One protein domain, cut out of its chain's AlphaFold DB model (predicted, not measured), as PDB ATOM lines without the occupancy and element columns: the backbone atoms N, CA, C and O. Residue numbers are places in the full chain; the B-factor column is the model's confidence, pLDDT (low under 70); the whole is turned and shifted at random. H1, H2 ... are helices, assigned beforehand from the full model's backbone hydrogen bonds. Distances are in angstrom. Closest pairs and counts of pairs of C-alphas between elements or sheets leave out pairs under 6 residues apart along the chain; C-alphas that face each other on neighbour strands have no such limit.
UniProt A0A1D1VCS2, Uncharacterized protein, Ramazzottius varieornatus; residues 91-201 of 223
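AT A GLANCE: This is residues 91 to 201 of the 223 residues of an uncharacterized protein of Ramazzottius varieornatus (UniProt A0A1D1VCS2). Five mostly crossed helices make a compact body: H1 packs on H4 and H5, H2 on H5 and H3; residues 175 to 196 wrap round H1 to short H6. The printed part has 111 residues, with six named helices, H1 to H6 in order, and no named strand: all helix. The radius of gyration of the C-alphas is 13.6 A, the spans 43 by 31 by 21 A.

IN THESE COORDINATES: Find C-alpha 91 at (19.219, 33.593, 25.132); H1, residues 91 to 107, runs 24.2 A from there. Next come H2, residues 112 to 123, H3, 133 to 142, H4, 149 to 159, H5, 167 to 174, and H6, 197 to 201, ending at (15.859, 21.486, 23.570).

HOW THE PARTS SIT: Look where H1 touches H4, closest C-alphas Leu 97 and Tyr 155, 6.0 A apart. H2 touches H5 at a shallow tilt of 13 degrees, closest C-alphas Pro 112 and Val 171, 5.8 A. Every O i to N i+4 pair is within hydrogen-bond range in H1, H3, H5 and H6, 5 of 8 in H2, 6 of 7 in H4.

THE WHOLE: The printed part has no cut, the H5 to H6 link is long, and no printed residue is under 70 in pLDDT.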
ATOM      1  N   GLU A  91      18.396  33.833  23.946       86.19
ATOM      2  CA  GLU A  91      19.219  33.593  25.132       86.19
ATOM      3  C   GLU A  91      19.542  32.108  25.306       86.19
ATOM      4  O   GLU A  91      20.699  31.763  25.528       86.19
ATOM      5  N   ARG A  92      18.555  31.211  25.153       86.06
ATOM      6  CA  ARG A  92      18.797  29.759  25.225       86.06
ATOM      7  C   ARG A  92      19.727  29.287  24.109       86.06
ATOM      8  O   ARG A  92      20.640  28.505  24.373       86.06
ATOM      9  N   ARG A  93      19.530  29.778  22.879       88.75
ATOM     10  CA  ARG A  93      20.423  29.474  21.746       88.75
ATOM     11  C   ARG A  93      21.845  29.962  22.016       88.75
ATOM     12  O   ARG A  93      22.793  29.197  21.844       88.75
ATOM     13  N   ARG A  94      21.977  31.200  22.500       91.69
ATOM     14  CA  ARG A  94      23.261  31.815  22.855       91.69
ATOM     15  C   ARG A  94      23.975  31.023  23.941       91.69
ATOM     16  O   ARG A  94      25.161  30.760  23.797       91.69
ATOM     17  N   GLU A  95      23.265  30.604  24.984       91.75
ATOM     18  CA  GLU A  95      23.856  29.862  26.100       91.75
ATOM     19  C   GLU A  95      24.368  28.478  25.676       91.75
ATOM     20  O   GLU A  95      25.451  28.066  26.096       91.75
ATOM     21  N   LEU A  96      23.646  27.780  24.795       91.94
ATOM     22  CA  LEU A  96      24.120  26.516  24.230       91.94
ATOM     23  C   LEU A  96      25.356  26.704  23.354       91.94
ATOM     24  O   LEU A  96      26.336  25.985  23.542       91.94
ATOM     25  N   LEU A  97      25.333  27.670  22.433       93.62
ATOM     26  CA  LEU A  97      26.486  27.971  21.580       93.62
ATOM     27  C   LEU A  97      27.705  28.355  22.419       93.62
ATOM     28  O   LEU A  97      28.784  27.799  22.223       93.62
ATOM     29  N   ARG A  98      27.517  29.233  23.406       94.56
ATOM     30  CA  ARG A  98      28.550  29.637  24.359       94.56
ATOM     31  C   ARG A  98      29.149  28.432  25.078       94.56
ATOM     32  O   ARG A  98      30.359  28.242  25.028       94.56
ATOM     33  N   THR A  99      28.315  27.595  25.695       93.50
ATOM     34  CA  THR A  99      28.772  26.415  26.449       93.50
ATOM     35  C   THR A  99      29.520  25.431  25.547       93.50
ATOM     36  O   THR A  99      30.578  24.918  25.914       93.50
ATOM     37  N   PHE A 100      29.019  25.212  24.328       93.00
ATOM     38  CA  PHE A 100      29.651  24.329  23.353       93.00
ATOM     39  C   PHE A 100      31.010  24.863  22.878       93.00
ATOM     40  O   PHE A 100      31.983  24.111  22.802       93.00
ATOM     41  N   ILE A 101      31.108  26.164  22.583       94.25
ATOM     42  CA  ILE A 101      32.371  26.807  22.198       94.25
ATOM     43  C   ILE A 101      33.366  26.725  23.357       94.25
ATOM     44  O   ILE A 101      34.490  26.268  23.156       94.25
ATOM     45  N   GLN A 102      32.952  27.088  24.570       94.06
ATOM     46  CA  GLN A 102      33.798  27.038  25.759       94.06
ATOM     47  C   GLN A 102      34.371  25.644  26.027       94.06
ATOM     48  O   GLN A 102      35.542  25.531  26.383       94.06
ATOM     49  N   GLN A 103      33.597  24.577  25.805       91.94
ATOM     50  CA  GLN A 103      34.103  23.208  25.927       91.94
ATOM     51  C   GLN A 103      35.302  22.963  24.998       91.94
ATOM     52  O   GLN A 103      36.285  22.347  25.410       91.94
ATOM     53  N   ARG A 104      35.252  23.474  23.760       91.50
ATOM     54  CA  ARG A 104      36.356  23.370  22.791       91.50
ATOM     55  C   ARG A 104      37.554  24.223  23.192       91.50
ATOM     56  O   ARG A 104      38.682  23.744  23.135       91.50
ATOM     57  N   LEU A 105      37.313  25.449  23.660       93.19
ATOM     58  CA  LEU A 105      38.375  26.332  24.151       93.19
ATOM     59  C   LEU A 105      39.108  25.720  25.347       93.19
ATOM     60  O   LEU A 105      40.337  25.729  25.379       93.19
ATOM     61  N   ARG A 106      38.361  25.120  26.280       91.81
ATOM     62  CA  ARG A 106      38.903  24.420  27.447       91.81
ATOM     63  C   ARG A 106      39.752  23.216  27.055       91.81
ATOM     64  O   ARG A 106      40.841  23.055  27.590       91.81
ATOM     65  N   GLN A 107      39.291  22.395  26.108       90.88
ATOM     66  CA  GLN A 107      40.057  21.243  25.601       90.88
ATOM     67  C   GLN A 107      41.394  21.652  24.968       90.88
ATOM     68  O   GLN A 107      42.355  20.893  25.021       90.88
ATOM     69  N   ALA A 108      41.450  22.845  24.379       91.94
ATOM     70  CA  ALA A 108      42.640  23.383  23.733       91.94
ATOM     71  C   ALA A 108      43.457  24.338  24.626       91.94
ATOM     72  O   ALA A 108      44.395  24.954  24.124       91.94
ATOM     73  N   PHE A 109      43.090  24.504  25.906       90.38
ATOM     74  CA  PHE A 109      43.690  25.480  26.831       90.38
ATOM     75  C   PHE A 109      43.825  26.885  26.219       90.38
ATOM     76  O   PHE A 109      44.826  27.581  26.390       90.38
ATOM     77  N   TRP A 110      42.828  27.296  25.437       92.69
ATOM     78  CA  TRP A 110      42.847  28.586  24.763       92.69
ATOM     79  C   TRP A 110      42.163  29.638  25.632       92.69
ATOM     80  O   TRP A 110      40.994  29.494  25.995       92.69
ATOM     81  N   GLU A 111      42.908  30.693  25.960       87.81
ATOM     82  CA  GLU A 111      42.467  31.773  26.840       87.81
ATOM     83  C   GLU A 111      42.067  33.024  26.033       87.81
ATOM     84  O   GLU A 111      42.932  33.670  25.424       87.81
ATOM     85  N   PRO A 112      40.777  33.415  26.042       81.44
ATOM     86  CA  PRO A 112      40.302  34.577  25.290       81.44
ATOM     87  C   PRO A 112      40.935  35.884  25.766       81.44
ATOM     88  O   PRO A 112      41.211  36.776  24.967       81.44
ATOM     89  N   GLN A 113      41.196  36.004  27.066       83.19
ATOM     90  CA  GLN A 113      41.649  37.258  27.654       83.19
ATOM     91  C   GLN A 113      43.073  37.637  27.226       83.19
ATOM     92  O   GLN A 113      43.360  38.815  27.053       83.19
ATOM     93  N   GLN A 114      43.943  36.653  26.990       82.69
ATOM     94  CA  GLN A 114      45.309  36.910  26.525       82.69
ATOM     95  C   GLN A 114      45.386  37.114  25.009       82.69
ATOM     96  O   GLN A 114      46.160  37.933  24.524       82.69
ATOM     97  N   LYS A 115      44.612  36.340  24.239       83.75
ATOM     98  CA  LYS A 115      44.734  36.313  22.774       83.75
ATOM     99  C   LYS A 115      43.770  37.270  22.087       83.75
ATOM    100  O   LYS A 115      44.178  38.038  21.222       83.75
ATOM    101  N   LEU A 116      42.495  37.211  22.461       91.06
ATOM    102  CA  LEU A 116      41.420  37.931  21.787       91.06
ATOM    103  C   LEU A 116      41.307  39.368  22.292       91.06
ATOM    104  O   LEU A 116      41.351  40.293  21.487       91.06
ATOM    105  N   LEU A 117      41.236  39.578  23.610       92.00
ATOM    106  CA  LEU A 117      41.072  40.924  24.173       92.00
ATOM    107  C   LEU A 117      42.235  41.855  23.811       92.00
ATOM    108  O   LEU A 117      42.007  42.993  23.415       92.00
ATOM    109  N   THR A 118      43.478  41.372  23.881       89.25
ATOM    110  CA  THR A 118      44.654  42.170  23.504       89.25
ATOM    111  C   THR A 118      44.631  42.586  22.033       89.25
ATOM    112  O   THR A 118      45.050  43.696  21.713       89.25
ATOM    113  N   ALA A 119      44.137  41.730  21.132       91.25
ATOM    114  CA  ALA A 119      43.989  42.078  19.721       91.25
ATOM    115  C   ALA A 119      42.865  43.105  19.499       91.25
ATOM    116  O   ALA A 119      43.043  44.040  18.725       91.25
ATOM    117  N   LEU A 120      41.751  42.967  20.222       91.81
ATOM    118  CA  LEU A 120      40.609  43.883  20.156       91.81
ATOM    119  C   LEU A 120      40.963  45.292  20.643       91.81
ATOM    120  O   LEU A 120      40.696  46.259  19.940       91.81
ATOM    121  N   ILE A 121      41.640  45.405  21.792       90.88
ATOM    122  CA  ILE A 121      42.066  46.697  22.362       90.88
ATOM    123  C   ILE A 121      42.997  47.456  21.407       90.88
ATOM    124  O   ILE A 121      42.971  48.679  21.356       90.88
ATOM    125  N   ARG A 122      43.827  46.749  20.628       89.12
ATOM    126  CA  ARG A 122      44.723  47.388  19.650       89.12
ATOM    127  C   ARG A 122      43.981  48.007  18.468       89.12
ATOM    128  O   ARG A 122      44.515  48.923  17.854       89.12
ATOM    129  N   ILE A 123      42.813  47.474  18.124       88.00
ATOM    130  CA  ILE A 123      42.006  47.936  16.990       88.00
ATOM    131  C   ILE A 123      41.038  49.030  17.442       88.00
ATOM    132  O   ILE A 123      40.857  50.021  16.740       88.00
ATOM    133  N   ASP A 124      40.485  48.908  18.647       90.25
ATOM    134  CA  ASP A 124      39.606  49.912  19.241       90.25
ATOM    135  C   ASP A 124      40.392  51.018  19.971       90.25
ATOM    136  O   ASP A 124      40.319  51.170  21.190       90.25
ATOM    137  N   VAL A 125      41.158  51.806  19.210       87.31
ATOM    138  CA  VAL A 125      41.975  52.921  19.738       87.31
ATOM    139  C   VAL A 125      41.118  53.964  20.470       87.31
ATOM    140  O   VAL A 125      41.570  54.593  21.424       87.31
ATOM    141  N   GLU A 126      39.869  54.126  20.038       88.06
ATOM    142  CA  GLU A 126      38.912  55.092  20.585       88.06
ATOM    143  C   GLU A 126      38.119  54.544  21.785       88.06
ATOM    144  O   GLU A 126      37.294  55.264  22.347       88.06
ATOM    145  N   ASN A 127      38.373  53.297  22.199       87.81
ATOM    146  CA  ASN A 127      37.704  52.629  23.318       87.81
ATOM    147  C   ASN A 127      36.166  52.672  23.211       87.81
ATOM    148  O   ASN A 127      35.453  52.869  24.202       87.81
ATOM    149  N   ARG A 128      35.643  52.496  21.993       89.00
ATOM    150  CA  ARG A 128      34.204  52.445  21.713       89.00
ATOM    151  C   ARG A 128      33.542  51.220  22.323       89.00
ATOM    152  O   ARG A 128      32.337  51.250  22.542       89.00
ATOM    153  N   LYS A 129      34.296  50.150  22.596       92.88
ATOM    154  CA  LYS A 129      33.820  48.842  23.090       92.88
ATOM    155  C   LYS A 129      32.984  48.039  22.090       92.88
ATOM    156  O   LYS A 129      32.546  46.926  22.402       92.88
ATOM    157  N   PHE A 130      32.812  48.568  20.882       94.88
ATOM    158  CA  PHE A 130      32.124  47.938  19.764       94.88
ATOM    159  C   PHE A 130      33.047  47.894  18.556       94.88
ATOM    160  O   PHE A 130      33.755  48.859  18.279       94.88
ATOM    161  N   ILE A 131      32.997  46.787  17.823       94.81
ATOM    162  CA  ILE A 131      33.641  46.662  16.515       94.81
ATOM    163  C   ILE A 131      32.661  46.084  15.502       94.81
ATOM    164  O   ILE A 131      31.655  45.466  15.872       94.81
ATOM    165  N   SER A 132      32.949  46.283  14.223       94.25
ATOM    166  CA  SER A 132      32.147  45.706  13.150       94.25
ATOM    167  C   SER A 132      32.239  44.179  13.134       94.25
ATOM    168  O   SER A 132      33.172  43.563  13.667       94.25
ATOM    169  N   ARG A 133      31.262  43.551  12.471       93.81
ATOM    170  CA  ARG A 133      31.257  42.105  12.254       93.81
ATOM    171  C   ARG A 133      32.517  41.621  11.542       93.81
ATOM    172  O   ARG A 133      33.115  40.632  11.957       93.81
ATOM    173  N   GLU A 134      32.928  42.339  10.504       93.00
ATOM    174  CA  GLU A 134      34.097  42.005   9.695       93.00
ATOM    175  C   GLU A 134      35.401  42.065  10.504       93.00
ATOM    176  O   GLU A 134      36.221  41.146  10.437       93.00
ATOM    177  N   GLU A 135      35.583  43.106  11.321       93.94
ATOM    178  CA  GLU A 135      36.759  43.238  12.187       93.94
ATOM    179  C   GLU A 135      36.838  42.092  13.199       93.94
ATOM    180  O   GLU A 135      37.890  41.465  13.339       93.94
ATOM    181  N   MET A 136      35.723  41.765  13.865       95.06
ATOM    182  CA  MET A 136      35.677  40.666  14.836       95.06
ATOM    183  C   MET A 136      36.054  39.337  14.177       95.06
ATOM    184  O   MET A 136      36.878  38.581  14.696       95.06
ATOM    185  N   ASP A 137      35.492  39.077  13.003       93.31
ATOM    186  CA  ASP A 137      35.750  37.889  12.202       93.31
ATOM    187  C   ASP A 137      37.233  37.760  11.811       93.31
ATOM    188  O   ASP A 137      37.831  36.682  11.935       93.31
ATOM    189  N   ASN A 138      37.858  38.862  11.395       93.25
ATOM    190  CA  ASN A 138      39.282  38.912  11.063       93.25
ATOM    191  C   ASN A 138      40.167  38.651  12.289       93.25
ATOM    192  O   ASN A 138      41.119  37.868  12.214       93.25
ATOM    193  N   ILE A 139      39.823  39.225  13.443       93.94
ATOM    194  CA  ILE A 139      40.565  39.029  14.695       93.94
ATOM    195  C   ILE A 139      40.439  37.584  15.194       93.94
ATOM    196  O   ILE A 139      41.428  36.973  15.607       93.94
ATOM    197  N   LEU A 140      39.248  36.990  15.135       93.38
ATOM    198  CA  LEU A 140      39.029  35.596  15.533       93.38
ATOM    199  C   LEU A 140      39.840  34.619  14.670       93.38
ATOM    200  O   LEU A 140      40.409  33.654  15.190       93.38
ATOM    201  N   LYS A 141      39.954  34.892  13.363       91.25
ATOM    202  CA  LYS A 141      40.836  34.138  12.456       91.25
ATOM    203  C   LYS A 141      42.308  34.327  12.826       91.25
ATOM    204  O   LYS A 141      43.033  33.340  12.957       91.25
ATOM    205  N   ALA A 142      42.741  35.567  13.056       91.50
ATOM    206  CA  ALA A 142      44.123  35.889  13.414       91.50
ATOM    207  C   ALA A 142      44.557  35.241  14.743       91.50
ATOM    208  O   ALA A 142      45.676  34.745  14.867       91.50
ATOM    209  N   THR A 143      43.651  35.176  15.720       91.06
ATOM    210  CA  THR A 143      43.894  34.577  17.047       91.06
ATOM    211  C   THR A 143      43.789  33.048  17.068       91.06
ATOM    212  O   THR A 143      44.039  32.426  18.109       91.06
ATOM    213  N   ARG A 144      43.475  32.430  15.916       90.81
ATOM    214  CA  ARG A 144      43.392  30.975  15.706       90.81
ATOM    215  C   ARG A 144      42.539  30.290  16.771       90.81
ATOM    216  O   ARG A 144      43.002  29.380  17.461       90.81
ATOM    217  N   ILE A 145      41.305  30.762  16.936       92.00
ATOM    218  CA  ILE A 145      40.374  30.173  17.898       92.00
ATOM    219  C   ILE A 145      40.171  28.666  17.599       92.00
ATOM    220  O   ILE A 145      39.856  28.305  16.463       92.00
ATOM    221  N   PRO A 146      40.358  27.755  18.575       91.50
ATOM    222  CA  PRO A 146      40.345  26.305  18.358       91.50
ATOM    223  C   PRO A 146      38.916  25.749  18.354       91.50
ATOM    224  O   PRO A 146      38.547  24.858  19.117       91.50
ATOM    225  N   THR A 147      38.075  26.306  17.495       91.00
ATOM    226  CA  THR A 147      36.708  25.848  17.267       91.00
ATOM    227  C   THR A 147      36.328  26.090  15.812       91.00
ATOM    228  O   THR A 147      37.004  26.814  15.081       91.00
ATOM    229  N   LYS A 148      35.228  25.485  15.366       90.19
ATOM    230  CA  LYS A 148      34.715  25.749  14.022       90.19
ATOM    231  C   LYS A 148      34.231  27.190  13.948       90.19
ATOM    232  O   LYS A 148      33.342  27.575  14.703       90.19
ATOM    233  N   TYR A 149      34.755  27.939  12.984       88.88
ATOM    234  CA  TYR A 149      34.378  29.334  12.755       88.88
ATOM    235  C   TYR A 149      32.864  29.528  12.604       88.88
ATOM    236  O   TYR A 149      32.301  30.449  13.178       88.88
ATOM    237  N   VAL A 150      32.196  28.590  11.927       88.12
ATOM    238  CA  VAL A 150      30.732  28.522  11.811       88.12
ATOM    239  C   VAL A 150      30.017  28.698  13.155       88.12
ATOM    240  O   VAL A 150      29.054  29.448  13.237       88.12
ATOM    241  N   LEU A 151      30.492  28.044  14.219       91.19
ATOM    242  CA  LEU A 151      29.849  28.105  15.535       91.19
ATOM    243  C   LEU A 151      30.016  29.477  16.179       91.19
ATOM    244  O   LEU A 151      29.091  29.982  16.809       91.19
ATOM    245  N   VAL A 152      31.193  30.077  16.002       92.50
ATOM    246  CA  VAL A 152      31.470  31.428  16.490       92.50
ATOM    247  C   VAL A 152      30.633  32.436  15.717       92.50
ATOM    248  O   VAL A 152      30.016  33.285  16.337       92.50
ATOM    249  N   SER A 153      30.511  32.284  14.399       91.94
ATOM    250  CA  SER A 153      29.639  33.114  13.565       91.94
ATOM    251  C   SER A 153      28.182  33.046  14.030       91.94
ATOM    252  O   SER A 153      27.590  34.078  14.320       91.94
ATOM    253  N   MET A 154      27.630  31.838  14.209       90.50
ATOM    254  CA  MET A 154      26.269  31.659  14.738       90.50
ATOM    255  C   MET A 154      26.095  32.305  16.116       90.50
ATOM    256  O   MET A 154      25.026  32.810  16.443       90.50
ATOM    257  N   TYR A 155      27.132  32.266  16.951       94.81
ATOM    258  CA  TYR A 155      27.131  32.927  18.247       94.81
ATOM    259  C   TYR A 155      27.152  34.457  18.116       94.81
ATOM    260  O   TYR A 155      26.381  35.131  18.797       94.81
ATOM    261  N   LEU A 156      27.991  35.006  17.234       94.31
ATOM    262  CA  LEU A 156      28.076  36.442  16.980       94.31
ATOM    263  C   LEU A 156      26.757  36.991  16.432       94.31
ATOM    264  O   LEU A 156      26.320  38.026  16.918       94.31
ATOM    265  N   ASP A 157      26.055  36.251  15.566       92.00
ATOM    266  CA  ASP A 157      24.709  36.620  15.082       92.00
ATOM    267  C   ASP A 157      23.712  36.823  16.239       92.00
ATOM    268  O   ASP A 157      22.747  37.584  16.143       92.00
ATOM    269  N   LEU A 158      23.926  36.142  17.371       90.81
ATOM    270  CA  LEU A 158      23.079  36.277  18.554       90.81
ATOM    271  C   LEU A 158      23.508  37.417  19.489       90.81
ATOM    272  O   LEU A 158      22.705  37.844  20.324       90.81
ATOM    273  N   VAL A 159      24.745  37.893  19.387       93.19
ATOM    274  CA  VAL A 159      25.310  38.939  20.258       93.19
ATOM    275  C   VAL A 159      25.355  40.298  19.570       93.19
ATOM    276  O   VAL A 159      25.352  41.316  20.256       93.19
ATOM    277  N   GLU A 160      25.372  40.313  18.243       92.19
ATOM    278  CA  GLU A 160      25.378  41.518  17.427       92.19
ATOM    279  C   GLU A 160      24.188  42.428  17.759       92.19
ATOM    280  O   GLU A 160      23.064  41.975  18.016       92.19
ATOM    281  N   THR A 161      24.493  43.721  17.808       92.00
ATOM    282  CA  THR A 161      23.571  44.817  18.113       92.00
ATOM    283  C   THR A 161      23.595  45.826  16.971       92.00
ATOM    284  O   THR A 161      24.482  45.773  16.121       92.00
ATOM    285  N   ASP A 162      22.689  46.801  16.994       88.81
ATOM    286  CA  ASP A 162      22.648  47.876  15.991       88.81
ATOM    287  C   ASP A 162      23.943  48.712  15.949       88.81
ATOM    288  O   ASP A 162      24.265  49.324  14.935       88.81
ATOM    289  N   HIS A 163      24.715  48.717  17.041       87.69
ATOM    290  CA  HIS A 163      25.996  49.422  17.156       87.69
ATOM    291  C   HIS A 163      27.213  48.542  16.821       87.69
ATOM    292  O   HIS A 163      28.353  48.984  16.962       87.69
ATOM    293  N   GLY A 164      26.990  47.296  16.395       92.50
ATOM    294  CA  GLY A 164      28.030  46.300  16.145       92.50
ATOM    295  C   GLY A 164      28.172  45.293  17.286       92.50
ATOM    296  O   GLY A 164      27.230  45.023  18.040       92.50
ATOM    297  N   ILE A 165      29.356  44.693  17.401       95.00
ATOM    298  CA  ILE A 165      29.619  43.608  18.348       95.00
ATOM    299  C   ILE A 165      30.254  44.161  19.626       95.00
ATOM    300  O   ILE A 165      31.384  44.653  19.566       95.00
ATOM    301  N   PRO A 166      29.603  44.010  20.796       95.44
ATOM    302  CA  PRO A 166      30.200  44.362  22.081       95.44
ATOM    303  C   PRO A 166      31.313  43.368  22.432       95.44
ATOM    304  O   PRO A 166      31.067  42.283  22.970       95.44
ATOM    305  N   TYR A 167      32.562  43.699  22.118       94.38
ATOM    306  CA  TYR A 167      33.641  42.713  22.169       94.38
ATOM    307  C   TYR A 167      34.040  42.317  23.596       94.38
ATOM    308  O   TYR A 167      34.437  41.174  23.819       94.38
ATOM    309  N   GLU A 168      33.876  43.203  24.584       93.25
ATOM    310  CA  GLU A 168      34.094  42.866  26.000       93.25
ATOM    311  C   GLU A 168      33.125  41.766  26.457       93.25
ATOM    312  O   GLU A 168      33.515  40.832  27.162       93.25
ATOM    313  N   GLN A 169      31.867  41.836  26.002       93.81
ATOM    314  CA  GLN A 169      30.862  40.808  26.262       93.81
ATOM    315  C   GLN A 169      31.265  39.482  25.615       93.81
ATOM    316  O   GLN A 169      31.193  38.447  26.272       93.81
ATOM    317  N   VAL A 170      31.717  39.508  24.357       95.00
ATOM    318  CA  VAL A 170      32.172  38.303  23.648       95.00
ATOM    319  C   VAL A 170      33.346  37.654  24.378       95.00
ATOM    320  O   VAL A 170      33.291  36.460  24.662       95.00
ATOM    321  N   VAL A 171      34.376  38.421  24.746       94.94
ATOM    322  CA  VAL A 171      35.531  37.903  25.501       94.94
ATOM    323  C   VAL A 171      35.075  37.286  26.818       94.94
ATOM    324  O   VAL A 171      35.459  36.158  27.125       94.94
ATOM    325  N   ARG A 172      34.217  37.989  27.569       94.38
ATOM    326  CA  ARG A 172      33.663  37.495  28.834       94.38
ATOM    327  C   ARG A 172      32.859  36.213  28.653       94.38
ATOM    328  O   ARG A 172      32.901  35.341  29.511       94.38
ATOM    329  N   ASP A 173      32.109  36.082  27.570       94.31
ATOM    330  CA  ASP A 173      31.309  34.887  27.314       94.31
ATOM    331  C   ASP A 173      32.145  33.704  26.845       94.31
ATOM    332  O   ASP A 173      31.766  32.568  27.104       94.31
ATOM    333  N   LEU A 174      33.279  33.937  26.186       94.25
ATOM    334  CA  LEU A 174      34.208  32.879  25.789       94.25
ATOM    335  C   LEU A 174      35.147  32.452  26.928       94.25
ATOM    336  O   LEU A 174      35.766  31.390  26.838       94.25
ATOM    337  N   ASP A 175      35.253  33.252  27.992       93.00
ATOM    338  CA  ASP A 175      36.083  32.959  29.161       93.00
ATOM    339  C   ASP A 175      35.458  31.852  30.018       93.00
ATOM    340  O   ASP A 175      34.661  32.083  30.927       93.00
ATOM    341  N   TRP A 176      35.851  30.619  29.716       91.19
ATOM    342  CA  TRP A 176      35.408  29.419  30.416       91.19
ATOM    343  C   TRP A 176      35.980  29.284  31.836       91.19
ATOM    344  O   TRP A 176      35.491  28.443  32.592       91.19
ATOM    345  N   VAL A 177      36.995  30.076  32.207       89.56
ATOM    346  CA  VAL A 177      37.602  30.065  33.548       89.56
ATOM    347  C   VAL A 177      36.808  30.970  34.481       89.56
ATOM    348  O   VAL A 177      36.369  30.534  35.544       89.56
ATOM    349  N   ARG A 178      36.612  32.233  34.088       89.69
ATOM    350  CA  ARG A 178      35.968  33.254  34.934       89.69
ATOM    351  C   ARG A 178      34.454  33.275  34.791       89.69
ATOM    352  O   ARG A 178      33.760  33.704  35.707       89.69
ATOM    353  N   ASN A 179      33.940  32.833  33.650       91.44
ATOM    354  CA  ASN A 179      32.518  32.846  33.341       91.44
ATOM    355  C   ASN A 179      32.127  31.541  32.629       91.44
ATOM    356  O   ASN A 179      31.780  31.556  31.440       91.44
ATOM    357  N   PRO A 180      32.188  30.390  33.323       89.06
ATOM    358  CA  PRO A 180      31.778  29.121  32.741       89.06
ATOM    359  C   PRO A 180      30.305  29.173  32.318       89.06
ATOM    360  O   PRO A 180      29.452  29.747  33.000       89.06
ATOM    361  N   GLY A 181      30.011  28.585  31.164       84.88
ATOM    362  CA  GLY A 181      28.659  28.388  30.667       84.88
ATOM    363  C   GLY A 181      27.857  27.536  31.641       84.88
ATOM    364  O   GLY A 181      28.404  26.733  32.406       84.88
ATOM    365  N   ARG A 182      26.539  27.716  31.630       84.12
ATOM    366  CA  ARG A 182      25.626  26.931  32.456       84.12
ATOM    367  C   ARG A 182      25.786  25.458  32.127       84.12
ATOM    368  O   ARG A 182      25.901  25.063  30.968       84.12
ATOM    369  N   HIS A 183      25.734  24.630  33.164       73.62
ATOM    370  CA  HIS A 183      25.725  23.196  32.957       73.62
ATOM    371  C   HIS A 183      24.446  22.802  32.211       73.62
ATOM    372  O   HIS A 183      23.342  22.871  32.749       73.62
ATOM    373  N   LEU A 184      24.600  22.413  30.947       73.75
ATOM    374  CA  LEU A 184      23.534  21.802  30.165       73.75
ATOM    375  C   LEU A 184      23.575  20.292  30.403       73.75
ATOM    376  O   LEU A 184      24.622  19.671  30.225       73.75
ATOM    377  N   ALA A 185      22.438  19.714  30.803       70.75
ATOM    378  CA  ALA A 185      22.312  18.285  31.124       70.75
ATOM    379  C   ALA A 185      22.735  17.374  29.960       70.75
ATOM    380  O   ALA A 185      23.213  16.261  30.164       70.75
ATOM    381  N   LYS A 186      22.584  17.866  28.730       79.19
ATOM    382  CA  LYS A 186      23.095  17.239  27.521       79.19
ATOM    383  C   LYS A 186      23.706  18.329  26.658       79.19
ATOM    384  O   LYS A 186      23.078  19.364  26.459       79.19
ATOM    385  N   LEU A 187      24.912  18.099  26.154       83.12
ATOM    386  CA  LEU A 187      25.469  18.860  25.040       83.12
ATOM    387  C   LEU A 187      25.319  18.019  23.769       83.12
ATOM    388  O   LEU A 187      25.389  16.790  23.842       83.12
ATOM    389  N   PRO A 188      25.080  18.642  22.607       85.25
ATOM    390  CA  PRO A 188      25.057  17.904  21.356       85.25
ATOM    391  C   PRO A 188      26.457  17.356  21.064       85.25
ATOM    392  O   PRO A 188      27.455  17.960  21.437       85.25
ATOM    393  N   GLU A 189      26.562  16.222  20.376       82.00
ATOM    394  CA  GLU A 189      27.874  15.692  19.965       82.00
ATOM    395  C   GLU A 189      28.470  16.498  18.801       82.00
ATOM    396  O   GLU A 189      29.687  16.679  18.688       82.00
ATOM    397  N   LYS A 190      27.592  17.001  17.925       84.06
ATOM    398  CA  LYS A 190      27.930  17.799  16.746       84.06
ATOM    399  C   LYS A 190      26.958  18.965  16.614       84.06
ATOM    400  O   LYS A 190      25.762  18.813  16.840       84.06
ATOM    401  N   MET A 191      27.500  20.111  16.220       86.69
ATOM    402  CA  MET A 191      26.754  21.325  15.915       86.69
ATOM    403  C   MET A 191      27.311  21.926  14.621       86.69
ATOM    404  O   MET A 191      28.531  21.924  14.404       86.69
ATOM    405  N   ASP A 192      26.414  22.387  13.760       86.56
ATOM    406  CA  ASP A 192      26.691  23.021  12.472       86.56
ATOM    407  C   ASP A 192      25.605  24.066  12.146       86.56
ATOM    408  O   ASP A 192      24.724  24.320  12.968       86.56
ATOM    409  N   LEU A 193      25.677  24.683  10.959       79.75
ATOM    410  CA  LEU A 193      24.720  25.708  10.512       79.75
ATOM    411  C   LEU A 193      23.270  25.208  10.459       79.75
ATOM    412  O   LEU A 193      22.351  26.003  10.618       79.75
ATOM    413  N   ASN A 194      23.065  23.907  10.250       79.62
ATOM    414  CA  ASN A 194      21.747  23.289  10.117       79.62
ATOM    415  C   ASN A 194      21.265  22.684  11.444       79.62
ATOM    416  O   ASN A 194      20.323  21.890  11.460       79.62
ATOM    417  N   PHE A 195      21.917  23.024  12.560       82.31
ATOM    418  CA  PHE A 195      21.550  22.512  13.867       82.31
ATOM    419  C   PHE A 195      20.136  22.960  14.253       82.31
ATOM    420  O   PHE A 195      19.858  24.145  14.449       82.31
ATOM    421  N   ASP A 196      19.240  21.987  14.404       82.75
ATOM    422  CA  ASP A 196      17.869  22.236  14.826       82.75
ATOM    423  C   ASP A 196      17.811  22.433  16.345       82.75
ATOM    424  O   ASP A 196      17.701  21.488  17.133       82.75
ATOM    425  N   PHE A 197      17.887  23.700  16.753       81.75
ATOM    426  CA  PHE A 197      17.753  24.087  18.150       81.75
ATOM    427  C   PHE A 197      16.420  23.605  18.740       81.75
ATOM    428  O   PHE A 197      16.424  23.101  19.863       81.75
ATOM    429  N   ASN A 198      15.309  23.700  17.997       76.69
ATOM    430  CA  ASN A 198      13.980  23.316  18.491       76.69
ATOM    431  C   ASN A 198      13.931  21.818  18.801       76.69
ATOM    432  O   ASN A 198      13.489  21.419  19.876       76.69
ATOM    433  N   LYS A 199      14.482  20.988  17.914       79.00
ATOM    434  CA  LYS A 199      14.610  19.547  18.159       79.00
ATOM    435  C   LYS A 199      15.503  19.231  19.358       79.00
ATOM    436  O   LYS A 199      15.224  18.284  20.088       79.00
ATOM    437  N   PHE A 200      16.581  19.990  19.556       81.31
ATOM    438  CA  PHE A 200      17.549  19.713  20.616       81.31
ATOM    439  C   PHE A 200      17.016  19.994  22.023       81.31
ATOM    440  O   PHE A 200      17.156  19.148  22.904       81.31
ATOM    441  N   PHE A 201      16.422  21.166  22.252       76.50
ATOM    442  CA  PHE A 201      15.859  21.486  23.570       76.50
ATOM    443  C   PHE A 201      14.439  20.942  23.760       76.50
ATOM    444  O   PHE A 201      13.905  21.019  24.865       76.50
TER     445      PHE A 201